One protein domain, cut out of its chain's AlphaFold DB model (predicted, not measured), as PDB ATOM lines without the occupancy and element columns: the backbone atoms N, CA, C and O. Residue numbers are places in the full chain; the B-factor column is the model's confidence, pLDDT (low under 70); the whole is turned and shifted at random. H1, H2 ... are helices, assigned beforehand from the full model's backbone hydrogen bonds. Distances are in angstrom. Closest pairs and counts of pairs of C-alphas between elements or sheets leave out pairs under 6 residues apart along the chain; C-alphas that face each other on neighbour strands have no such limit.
ATOM      1  N   GLU A 566     121.888 111.647  52.327       89.19
ATOM      2  CA  GLU A 566     121.674 112.765  53.249       89.19
ATOM      3  C   GLU A 566     120.233 113.291  53.257       89.19
ATOM      4  O   GLU A 566     119.799 113.818  54.281       89.19
ATOM      5  N   GLN A 567     119.460 113.086  52.182       86.25
ATOM      6  CA  GLN A 567     118.056 113.518  52.120       86.25
ATOM      7  C   GLN A 567     117.175 112.800  53.154       86.25
ATOM      8  O   GLN A 567     116.146 113.322  53.584       86.25
ATOM      9  N   ILE A 568     117.578 111.603  53.581       83.62
ATOM     10  CA  ILE A 568     116.852 110.816  54.585       83.62
ATOM     11  C   ILE A 568     117.150 111.325  55.984       83.62
ATOM     12  O   ILE A 568     116.256 111.351  56.829       83.62
ATOM     13  N   LEU A 569     118.378 111.785  56.229       85.44
ATOM     14  CA  LEU A 569     118.781 112.276  57.544       85.44
ATOM     15  C   LEU A 569     117.989 113.523  57.963       85.44
ATOM     16  O   LEU A 569     117.837 113.760  59.159       85.44
ATOM     17  N   SER A 570     117.470 114.303  57.010       84.06
ATOM     18  CA  SER A 570     116.625 115.467  57.296       84.06
ATOM     19  C   SER A 570     115.139 115.141  57.464       84.06
ATOM     20  O   SER A 570     114.425 115.922  58.084       84.06
ATOM     21  N   ASN A 571     114.666 114.009  56.931       84.06
ATOM     22  CA  ASN A 571     113.235 113.700  56.806       84.06
ATOM     23  C   ASN A 571     112.773 112.495  57.645       84.06
ATOM     24  O   ASN A 571     111.623 112.074  57.538       84.06
ATOM     25  N   THR A 572     113.652 111.937  58.483       89.19
ATOM     26  CA  THR A 572     113.380 110.713  59.254       89.19
ATOM     27  C   THR A 572     113.488 110.961  60.758       89.19
ATOM     28  O   THR A 572     114.146 111.898  61.214       89.19
ATOM     29  N   LYS A 573     112.824 110.124  61.560       91.38
ATOM     30  CA  LYS A 573     112.880 110.191  63.024       91.38
ATOM     31  C   LYS A 573     114.302 109.928  63.524       91.38
ATOM     32  O   LYS A 573     115.027 109.109  62.963       91.38
ATOM     33  N   SER A 574     114.672 110.552  64.646       91.50
ATOM     34  CA  SER A 574     116.000 110.366  65.257       91.50
ATOM     35  C   SER A 574     116.324 108.896  65.541       91.50
ATOM     36  O   SER A 574     117.446 108.468  65.303       91.50
ATOM     37  N   SER A 575     115.338 108.102  65.973       91.12
ATOM     38  CA  SER A 575     115.513 106.668  66.241       91.12
ATOM     39  C   SER A 575     115.960 105.870  65.014       91.12
ATOM     40  O   SER A 575     116.735 104.924  65.139       91.12
ATOM     41  N   ASP A 576     115.484 106.250  63.829       91.94
ATOM     42  CA  ASP A 576     115.841 105.574  62.584       91.94
ATOM     43  C   ASP A 576     117.251 105.981  62.146       91.94
ATOM     44  O   ASP A 576     118.009 105.138  61.672       91.94
ATOM     45  N   ILE A 577     117.638 107.242  62.373       95.12
ATOM     46  CA  ILE A 577     119.008 107.729  62.144       95.12
ATOM     47  C   ILE A 577     119.997 106.988  63.056       95.12
ATOM     48  O   ILE A 577     121.041 106.534  62.586       95.12
ATOM     49  N   ASP A 578     119.648 106.800  64.330       96.12
ATOM     50  CA  ASP A 578     120.466 106.058  65.294       96.12
ATOM     51  C   ASP A 578     120.623 104.588  64.873       96.12
ATOM     52  O   ASP A 578     121.729 104.035  64.885       96.12
ATOM     53  N   TYR A 579     119.535 103.959  64.412       95.38
ATOM     54  CA  TYR A 579     119.599 102.622  63.821       95.38
ATOM     55  C   TYR A 579     120.471 102.594  62.562       95.38
ATOM     56  O   TYR A 579     121.257 101.662  62.390       95.38
ATOM     57  N   CYS A 580     120.396 103.614  61.705       96.62
ATOM     58  CA  CYS A 580     121.241 103.711  60.519       96.62
ATOM     59  C   CYS A 580     122.725 103.811  60.880       96.62
ATOM     60  O   CYS A 580     123.539 103.189  60.203       96.62
ATOM     61  N   ALA A 581     123.086 104.513  61.958       97.56
ATOM     62  CA  ALA A 581     124.461 104.551  62.456       97.56
ATOM     63  C   ALA A 581     124.945 103.151  62.883       97.56
ATOM     64  O   ALA A 581     126.004 102.703  62.443       97.56
ATOM     65  N   ILE A 582     124.143 102.409  63.653       97.88
ATOM     66  CA  ILE A 582     124.457 101.021  64.040       97.88
ATOM     67  C   ILE A 582     124.538 100.098  62.817       97.88
ATOM     68  O   ILE A 582     125.468  99.297  62.700       97.88
ATOM     69  N   LYS A 583     123.594 100.221  61.879       97.31
ATOM     70  CA  LYS A 583     123.590  99.447  60.635       97.31
ATOM     71  C   LYS A 583     124.817  99.761  59.776       97.31
ATOM     72  O   LYS A 583     125.361  98.841  59.180       97.31
ATOM     73  N   SER A 584     125.306 101.002  59.757       98.06
ATOM     74  CA  SER A 584     126.552 101.358  59.065       98.06
ATOM     75  C   SER A 584     127.752 100.607  59.635       98.06
ATOM     76  O   SER A 584     128.505 100.030  58.859       98.06
ATOM     77  N   VAL A 585     127.905 100.538  60.965       97.75
ATOM     78  CA  VAL A 585     128.974  99.732  61.596       97.75
ATOM     79  C   VAL A 585     128.868  98.272  61.161       97.75
ATOM     80  O   VAL A 585     129.849  97.680  60.718       97.75
ATOM     81  N   TYR A 586     127.659  97.713  61.211       96.88
ATOM     82  CA  TYR A 586     127.397  96.354  60.751       96.88
ATOM     83  C   TYR A 586     127.766  96.134  59.277       96.88
ATOM     84  O   TYR A 586     128.428  95.150  58.977       96.88
ATOM     85  N   LEU A 587     127.376  97.026  58.361       96.44
ATOM     86  CA  LEU A 587     127.658  96.881  56.928       96.44
ATOM     87  C   LEU A 587     129.159  96.997  56.632       96.44
ATOM     88  O   LEU A 587     129.675  96.202  55.846       96.44
ATOM     89  N   LEU A 588     129.857  97.931  57.290       96.38
ATOM     90  CA  LEU A 588     131.316  98.069  57.202       96.38
ATOM     91  C   LEU A 588     132.018  96.764  57.602       96.38
ATOM     92  O   LEU A 588     132.954  96.348  56.930       96.38
ATOM     93  N   ILE A 589     131.532  96.085  58.646       94.69
ATOM     94  CA  ILE A 589     132.088  94.802  59.092       94.69
ATOM     95  C   ILE A 589     131.673  93.655  58.164       94.69
ATOM     96  O   ILE A 589     132.524  92.928  57.654       94.69
ATOM     97  N   ARG A 590     130.365  93.479  57.938       92.75
ATOM     98  CA  ARG A 590     129.804  92.331  57.215       92.75
ATOM     99  C   ARG A 590     130.352  92.234  55.802       92.75
ATOM    100  O   ARG A 590     130.691  91.136  55.371       92.75
ATOM    101  N   HIS A 591     130.413  93.367  55.113       92.88
ATOM    102  CA  HIS A 591     130.718  93.452  53.690       92.88
ATOM    103  C   HIS A 591     132.037  94.187  53.423       92.88
ATOM    104  O   HIS A 591     132.296  94.552  52.282       92.88
ATOM    105  N   GLN A 592     132.868  94.432  54.445       93.56
ATOM    106  CA  GLN A 592     134.178  95.084  54.291       93.56
ATOM    107  C   GLN A 592     134.108  96.395  53.487       93.56
ATOM    108  O   GLN A 592     134.955  96.670  52.640       93.56
ATOM    109  N   PHE A 593     133.057  97.184  53.717       96.06
ATOM    110  CA  PHE A 593     132.915  98.476  53.059       96.06
ATOM    111  C   PHE A 593     133.923  99.494  53.606       96.06
ATOM    112  O   PHE A 593     134.302  99.463  54.779       96.06
ATOM    113  N   THR A 594     134.307 100.446  52.763       96.38
ATOM    114  CA  THR A 594     135.178 101.564  53.122       96.38
ATOM    115  C   THR A 594     134.377 102.686  53.782       96.38
ATOM    116  O   THR A 594     133.255 103.007  53.378       96.38
ATOM    117  N   VAL A 595     134.974 103.319  54.794       96.44
ATOM    118  CA  VAL A 595     134.391 104.469  55.494       96.44
ATOM    119  C   VAL A 595     134.487 105.719  54.616       96.44
ATOM    120  O   VAL A 595     135.565 106.282  54.435       96.44
ATOM    121  N   THR A 596     133.353 106.197  54.103       97.06
ATOM    122  CA  THR A 596     133.276 107.487  53.392       97.06
ATOM    123  C   THR A 596     133.010 108.650  54.353       97.06
ATOM    124  O   THR A 596     132.650 108.452  55.515       97.06
ATOM    125  N   GLU A 597     133.144 109.895  53.881       97.31
ATOM    126  CA  GLU A 597     132.899 111.085  54.713       97.31
ATOM    127  C   GLU A 597     131.443 111.185  55.203       97.31
ATOM    128  O   GLU A 597     131.189 111.606  56.331       97.31
ATOM    129  N   SER A 598     130.469 110.761  54.389       96.88
ATOM    130  CA  SER A 598     129.054 110.735  54.791       96.88
ATOM    131  C   SER A 598     128.806 109.741  55.937       96.88
ATOM    132  O   SER A 598     128.147 110.075  56.925       96.88
ATOM    133  N   VAL A 599     129.427 108.557  55.873       97.62
ATOM    134  CA  VAL A 599     129.396 107.552  56.946       97.62
ATOM    135  C   VAL A 599     130.121 108.062  58.189       97.62
ATOM    136  O   VAL A 599     129.597 107.931  59.294       97.62
ATOM    137  N   ARG A 600     131.286 108.703  58.031       97.94
ATOM    138  CA  ARG A 600     132.043 109.309  59.137       97.94
ATOM    139  C   ARG A 600     131.205 110.347  59.885       97.94
ATOM    140  O   ARG A 600     131.165 110.316  61.114       97.94
ATOM    141  N   ARG A 601     130.500 111.230  59.168       97.00
ATOM    142  CA  ARG A 601     129.573 112.204  59.769       97.00
ATOM    143  C   ARG A 601     128.427 111.527  60.515       97.00
ATOM    144  O   ARG A 601     128.144 111.931  61.638       97.00
ATOM    145  N   LEU A 602     127.802 110.502  59.931       97.31
ATOM    146  CA  LEU A 602     126.723 109.751  60.584       97.31
ATOM    147  C   LEU A 602     127.205 109.083  61.882       97.31
ATOM    148  O   LEU A 602     126.554 109.223  62.913       97.31
ATOM    149  N   LEU A 603     128.356 108.406  61.851       97.75
ATOM    150  CA  LEU A 603     128.895 107.671  63.000       97.75
ATOM    151  C   LEU A 603     129.414 108.575  64.128       97.75
ATOM    152  O   LEU A 603     129.481 108.129  65.271       97.75
ATOM    153  N   LYS A 604     129.767 109.833  63.841       96.75
ATOM    154  CA  LYS A 604     130.165 110.827  64.857       96.75
ATOM    155  C   LYS A 604     128.989 111.446  65.616       96.75
ATOM    156  O   LYS A 604     129.215 112.219  66.544       96.75
ATOM    157  N   ARG A 605     127.745 111.169  65.219       94.88
ATOM    158  CA  ARG A 605     126.564 111.666  65.932       94.88
ATOM    159  C   ARG A 605     126.408 110.936  67.265       94.88
ATOM    160  O   ARG A 605     126.698 109.745  67.361       94.88
ATOM    161  N   ASN A 606     125.888 111.649  68.259       95.44
ATOM    162  CA  ASN A 606     125.385 111.018  69.476       95.44
ATOM    163  C   ASN A 606     124.115 110.239  69.128       95.44
ATOM    164  O   ASN A 606     123.292 110.739  68.354       95.44
ATOM    165  N   ILE A 607     123.966 109.047  69.698       96.25
ATOM    166  CA  ILE A 607     122.816 108.170  69.465       96.25
ATOM    167  C   ILE A 607     122.016 107.991  70.754       96.25
ATOM    168  O   ILE A 607     122.567 107.857  71.845       96.25
ATOM    169  N   ALA A 608     120.690 107.934  70.646       94.81
ATOM    170  CA  ALA A 608     119.849 107.606  71.787       94.81
ATOM    171  C   ALA A 608     119.790 106.081  71.976       94.81
ATOM    172  O   ALA A 608     119.197 105.350  71.179       94.81
ATOM    173  N   ILE A 609     120.373 105.580  73.068       92.56
ATOM    174  CA  ILE A 609     120.354 104.149  73.398       92.56
ATOM    175  C   ILE A 609     118.969 103.758  73.935       92.56
ATOM    176  O   ILE A 609     118.709 103.785  75.136       92.56
ATOM    177  N   THR A 610     118.071 103.384  73.025       90.12
ATOM    178  CA  THR A 610     116.716 102.896  73.329       90.12
ATOM    179  C   THR A 610     116.654 101.362  73.330       90.12
ATOM    180  O   THR A 610     117.471 100.724  72.658       90.12
ATOM    181  N   PRO A 611     115.678 100.725  74.009       88.00
ATOM    182  CA  PRO A 611     115.487  99.270  73.941       88.00
ATOM    183  C   PRO A 611     115.348  98.731  72.508       88.00
ATOM    184  O   PRO A 611     115.911  97.686  72.181       88.00
ATOM    185  N   PHE A 612     114.672  99.479  71.628       86.75
ATOM    186  CA  PHE A 612     114.552  99.151  70.206       86.75
ATOM    187  C   PHE A 612     115.907  99.118  69.493       86.75
ATOM    188  O   PHE A 612     116.192  98.197  68.720       86.75
ATOM    189  N   LEU A 613     116.756 100.120  69.753       92.31
ATOM    190  CA  LEU A 613     118.095 100.185  69.179       92.31
ATOM    191  C   LEU A 613     118.946  99.015  69.681       92.31
ATOM    192  O   LEU A 613     119.553  98.325  68.869       92.31
ATOM    193  N   LEU A 614     118.905  98.729  70.987       92.69
ATOM    194  CA  LEU A 614     119.618  97.602  71.596       92.69
ATOM    195  C   LEU A 614     119.230  96.257  70.974       92.69
ATOM    196  O   LEU A 614     120.109  95.486  70.586       92.69
ATOM    197  N   LYS A 615     117.925  95.991  70.824       91.19
ATOM    198  CA  LYS A 615     117.410  94.782  70.160       91.19
ATOM    199  C   LYS A 615     117.999  94.631  68.761       91.19
ATOM    200  O   LYS A 615     118.473  93.558  68.381       91.19
ATOM    201  N   ASN A 616     117.979  95.713  67.988       92.31
ATOM    202  CA  ASN A 616     118.491  95.719  66.626       92.31
ATOM    203  C   ASN A 616     120.014  95.551  66.571       92.31
ATOM    204  O   ASN A 616     120.492  94.796  65.726       92.31
ATOM    205  N   THR A 617     120.768  96.171  67.484       95.06
ATOM    206  CA  THR A 617     122.214  95.951  67.622       95.06
ATOM    207  C   THR A 617     122.516  94.481  67.905       95.06
ATOM    208  O   THR A 617     123.312  93.884  67.188       95.06
ATOM    209  N   ILE A 618     121.837  93.861  68.879       92.75
ATOM    210  CA  ILE A 618     122.014  92.437  69.212       92.75
ATOM    211  C   ILE A 618     121.714  91.554  67.995       92.75
ATOM    212  O   ILE A 618     122.455  90.611  67.721       92.75
ATOM    213  N   ARG A 619     120.645  91.854  67.246       92.19
ATOM    214  CA  ARG A 619     120.287  91.110  66.029       92.19
ATOM    215  C   ARG A 619     121.389  91.181  64.968       92.19
ATOM    216  O   ARG A 619     121.744  90.147  64.413       92.19
ATOM    217  N   LEU A 620     121.923  92.375  64.708       93.88
ATOM    218  CA  LEU A 620     122.996  92.588  63.731       93.88
ATOM    219  C   LEU A 620     124.310  91.928  64.171       93.88
ATOM    220  O   LEU A 620     125.000  91.332  63.353       93.88
ATOM    221  N   VAL A 621     124.633  91.978  65.465       93.12
ATOM    222  CA  VAL A 621     125.807  91.293  66.022       93.12
ATOM    223  C   VAL A 621     125.682  89.778  65.870       93.12
ATOM    224  O   VAL A 621     126.598  89.147  65.356       93.12
ATOM    225  N   LYS A 622     124.548  89.185  66.263       91.19
ATOM    226  CA  LYS A 622     124.312  87.740  66.102       91.19
ATOM    227  C   LYS A 622     124.492  87.302  64.657       91.19
ATOM    228  O   LYS A 622     125.148  86.307  64.396       91.19
ATOM    229  N   ASP A 623     123.952  88.077  63.730       89.75
ATOM    230  CA  ASP A 623     124.075  87.823  62.303       89.75
ATOM    231  C   ASP A 623     125.537  87.858  61.798       89.75
ATOM    232  O   ASP A 623     125.921  87.015  60.989       89.75
ATOM    233  N   LEU A 624     126.399  88.728  62.340       90.69
ATOM    234  CA  LEU A 624     127.838  88.691  62.038       90.69
ATOM    235  C   LEU A 624     128.520  87.395  62.496       90.69
ATOM    236  O   LEU A 624     129.402  86.903  61.793       90.69
ATOM    237  N   HIS A 625     128.119  86.831  63.641       88.06
ATOM    238  CA  HIS A 625     128.646  85.539  64.102       88.06
ATOM    239  C   HIS A 625     128.255  84.394  63.165       88.06
ATOM    240  O   HIS A 625     129.044  83.476  62.960       88.06
ATOM    241  N   LEU A 626     127.066  84.461  62.561       85.88
ATOM    242  CA  LEU A 626     126.633  83.483  61.560       85.88
ATOM    243  C   LEU A 626     127.480  83.579  60.288       85.88
ATOM    244  O   LEU A 626     127.841  82.555  59.714       85.88
ATOM    245  N   CYS A 627     127.885  84.796  59.910       82.31
ATOM    246  CA  CYS A 627     128.701  85.075  58.726       82.31
ATOM    247  C   CYS A 627     130.127  84.488  58.762       82.31
ATOM    248  O   CYS A 627     130.818  84.549  57.747       82.31
ATOM    249  N   GLY A 628     130.595  83.946  59.895       70.94
ATOM    250  CA  GLY A 628     131.911  83.299  60.004       70.94
ATOM    251  C   GLY A 628     133.100  84.223  59.707       70.94
ATOM    252  O   GLY A 628     134.169  83.757  59.311       70.94
ATOM    253  N   ARG A 629     132.924  85.544  59.844       69.88
ATOM    254  CA  ARG A 629     133.961  86.532  59.520       69.88
ATOM    255  C   ARG A 629     135.103  86.471  60.539       69.88
ATOM    256  O   ARG A 629     134.903  86.660  61.735       69.88
ATOM    257  N   ILE A 630     136.311  86.253  60.030       61.72
ATOM    258  CA  ILE A 630     137.565  86.309  60.785       61.72
ATOM    259  C   ILE A 630     137.976  87.791  60.916       61.72
ATOM    260  O   ILE A 630     137.731  88.572  59.996       61.72
ATOM    261  N   CYS A 631     138.586  88.187  62.039       77.56
ATOM    262  CA  CYS A 631     139.131  89.541  62.268       77.56
ATOM    263  C   CYS A 631     138.097  90.686  62.393       77.56
ATOM    264  O   CYS A 631     138.348  91.821  61.972       77.56
ATOM    265  N   ILE A 632     136.937  90.437  63.011       85.25
ATOM    266  CA  ILE A 632     135.958  91.508  63.284       85.25
ATOM    267  C   ILE A 632     136.551  92.583  64.205       85.25
ATOM    268  O   ILE A 632     136.313  93.770  63.990       85.25
ATOM    269  N   GLU A 633     137.383  92.199  65.171       88.62
ATOM    270  CA  GLU A 633     138.115  93.124  66.040       88.62
ATOM    271  C   GLU A 633     138.997  94.091  65.254       88.62
ATOM    272  O   GLU A 633     138.999  95.288  65.542       88.62
ATOM    273  N   ASP A 634     139.716  93.586  64.252       89.38
ATOM    274  CA  ASP A 634     140.597  94.407  63.421       89.38
ATOM    275  C   ASP A 634     139.774  95.387  62.586       89.38
ATOM    276  O   ASP A 634     140.132  96.558  62.462       89.38
ATOM    277  N   THR A 635     138.618  94.940  62.087       90.69
ATOM    278  CA  THR A 635     137.692  95.800  61.341       90.69
ATOM    279  C   THR A 635     137.103  96.889  62.238       90.69
ATOM    280  O   THR A 635     137.094  98.057  61.860       90.69
ATOM    281  N   ILE A 636     136.685  96.558  63.465       93.38
ATOM    282  CA  ILE A 636     136.246  97.551  64.459       93.38
ATOM    283  C   ILE A 636     137.384  98.534  64.774       93.38
ATOM    284  O   ILE A 636     137.152  99.744  64.845       93.38
ATOM    285  N   GLY A 637     138.619  98.040  64.918       93.75
ATOM    286  CA  GLY A 637     139.815  98.858  65.124       93.75
ATOM    287  C   GLY A 637     140.081  99.826  63.969       93.75
ATOM    288  O   GLY A 637     140.346 101.007  64.207       93.75
ATOM    289  N   TYR A 638     139.939  99.359  62.729       94.56
ATOM    290  CA  TYR A 638     140.021 100.184  61.525       94.56
ATOM    291  C   TYR A 638     138.937 101.271  61.505       94.56
ATOM    292  O   TYR A 638     139.267 102.452  61.390       94.56
ATOM    293  N   ILE A 639     137.663 100.910  61.710       96.00
ATOM    294  CA  ILE A 639     136.553 101.879  61.720       96.00
ATOM    295  C   ILE A 639     136.794 102.940  62.804       96.00
ATOM    296  O   ILE A 639     136.626 104.133  62.555       96.00
ATOM    297  N   ARG A 640     137.253 102.538  63.996       96.19
ATOM    298  CA  ARG A 640     137.589 103.469  65.083       96.19
ATOM    299  C   ARG A 640     138.716 104.426  64.702       96.19
ATOM    300  O   ARG A 640     138.633 105.605  65.037       96.19
ATOM    301  N   LYS A 641     139.755 103.945  64.017       96.94
ATOM    302  CA  LYS A 641     140.858 104.789  63.536       96.94
ATOM    303  C   LYS A 641     140.367 105.823  62.516       96.94
ATOM    304  O   LYS A 641     140.775 106.977  62.590       96.94
ATOM    305  N   GLU A 642     139.478 105.420  61.613       97.00
ATOM    306  CA  GLU A 642     138.939 106.284  60.553       97.00
ATOM    307  C   GLU A 642     137.902 107.300  61.044       97.00
ATOM    308  O   GLU A 642     137.800 108.410  60.511       97.00
ATOM    309  N   VAL A 643     137.093 106.928  62.036       97.19
ATOM    310  CA  VAL A 643     135.972 107.744  62.522       97.19
ATOM    311  C   VAL A 643     136.353 108.559  63.758       97.19
ATOM    312  O   VAL A 643     135.916 109.703  63.889       97.19
ATOM    313  N   GLY A 644     137.186 108.013  64.644       95.81
ATOM    314  CA  GLY A 644     137.415 108.531  65.992       95.81
ATOM    315  C   GLY A 644     136.378 108.015  67.008       95.81
ATOM    316  O   GLY A 644     135.738 106.986  66.772       95.81
ATOM    317  N   PRO A 645     136.217 108.693  68.163       95.25
ATOM    318  CA  PRO A 645     135.216 108.333  69.168       95.25
ATOM    319  C   PRO A 645     133.795 108.328  68.585       95.25
ATOM    320  O   PRO A 645     133.387 109.287  67.933       95.25
ATOM    321  N   SER A 646     133.044 107.249  68.823       97.38
ATOM    322  CA  SER A 646     131.677 107.068  68.324       97.38
ATOM    323  C   SER A 646     130.882 106.172  69.269       97.38
ATOM    324  O   SER A 646     131.276 105.033  69.533       97.38
ATOM    325  N   GLU A 647     129.732 106.662  69.734       96.62
ATOM    326  CA  GLU A 647     128.806 105.892  70.572       96.62
ATOM    327  C   GLU A 647     128.244 104.671  69.832       96.62
ATOM    328  O   GLU A 647     128.077 103.617  70.440       96.62
ATOM    329  N   ALA A 648     128.022 104.772  68.517       97.12
ATOM    330  CA  ALA A 648     127.555 103.656  67.698       97.12
ATOM    331  C   ALA A 648     128.572 102.506  67.668       97.12
ATOM    332  O   ALA A 648     128.199 101.348  67.860       97.12
ATOM    333  N   ILE A 649     129.861 102.825  67.493       96.69
ATOM    334  CA  ILE A 649     130.946 101.831  67.523       96.69
ATOM    335  C   ILE A 649     131.053 101.211  68.920       96.69
ATOM    336  O   ILE A 649     131.097  99.987  69.040       96.69
ATOM    337  N   SER A 650     131.060 102.031  69.976       95.31
ATOM    338  CA  SER A 650     131.143 101.550  71.361       95.31
ATOM    339  C   SER A 650     129.953 100.673  71.751       95.31
ATOM    340  O   SER A 650     130.133  99.639  72.398       95.31
ATOM    341  N   LEU A 651     128.738 101.043  71.335       94.69
ATOM    342  CA  LEU A 651     127.544 100.242  71.573       94.69
ATOM    343  C   LEU A 651     127.651  98.892  70.863       94.69
ATOM    344  O   LEU A 651     127.436  97.860  71.496       94.69
ATOM    345  N   PHE A 652     128.021  98.891  69.581       93.81
ATOM    346  CA  PHE A 652     128.182  97.669  68.793       93.81
ATOM    347  C   PHE A 652     129.215  96.718  69.415       93.81
ATOM    348  O   PHE A 652     128.930  95.542  69.645       93.81
ATOM    349  N   GLU A 653     130.389  97.243  69.772       91.75
ATOM    350  CA  GLU A 653     131.471  96.486  70.407       91.75
ATOM    351  C   GLU A 653     131.046  95.874  71.751       91.75
ATOM    352  O   GLU A 653     131.395  94.728  72.044       91.75
ATOM    353  N   SER A 654     130.231  96.591  72.536       91.00
ATOM    354  CA  SER A 654     129.745  96.109  73.837       91.00
ATOM    355  C   SER A 654     128.868  94.851  73.755       91.00
ATOM    356  O   SER A 654     128.723  94.148  74.758       91.00
ATOM    357  N   TYR A 655     128.297  94.566  72.579       89.94
ATOM    358  CA  TYR A 655     127.520  93.354  72.305       89.94
ATOM    359  C   TYR A 655     128.282  92.314  71.478       89.94
ATOM    360  O   TYR A 655     127.911  91.144  71.546       89.94
ATOM    361  N   TRP A 656     129.327  92.716  70.736       86.25
ATOM    362  CA  TRP A 656     130.230  91.809  70.007       86.25
ATOM    363  C   TRP A 656     130.999  90.889  70.961       86.25
ATOM    364  O   TRP A 656     131.028  89.676  70.785       86.25
ATOM    365  N   LYS A 657     131.574  91.466  72.021       71.44
ATOM    366  CA  LYS A 657     132.166  90.726  73.141       71.44
ATOM    367  C   LYS A 657     131.305  90.969  74.368       71.44
ATOM    368  O   LYS A 657     131.643  91.862  75.148       71.44
TER     369      LYS A 657
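Overview. This is residues 566 to 657 of the 660 residues of the protein "Poly A polymerase head domain protein" of mine drainage metagenome (UniProt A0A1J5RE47). Look for a compact globule of crossed helices: H2 runs through the middle with H4 side by side, the hairpin of H5 and H6 packs across H2, and H1 sits at one far end. The 92 printed residues include six named helices, H1 to H6, and no named strand: all helix. The radius of gyration of the C-alphas is 12.4 A; the spans are 37 by 28 by 20 A.

Along the chain. Find C-alpha 574 at (116.000, 110.366, 65.257); from there H2 runs 24.1 A to residue 590. H1 is residues 566 to 571, H3 597 to 603, H4 611 to 626, H5 632 to 643, and H6 647 to 656, ending at (130.230, 91.809, 70.007).

Arrangement. H2 touches H4 at a shallow tilt of 11 degrees, closest at C-alphas 579 and 613, 6.1 A. H2 touches H6 with residues 578 to 585 alone, closest at C-alphas 582 and 648, 5.5 A. Every O i to N i+4 pair is within hydrogen-bond range in H2 to H5; H6 has 5 of 6, H1 0 of 2 but 2 of 3 O i to N i+3 pairs.

Size, cuts and confidence. The printed part has no cut and no long link; residues 629 to 630 are under pLDDT 70.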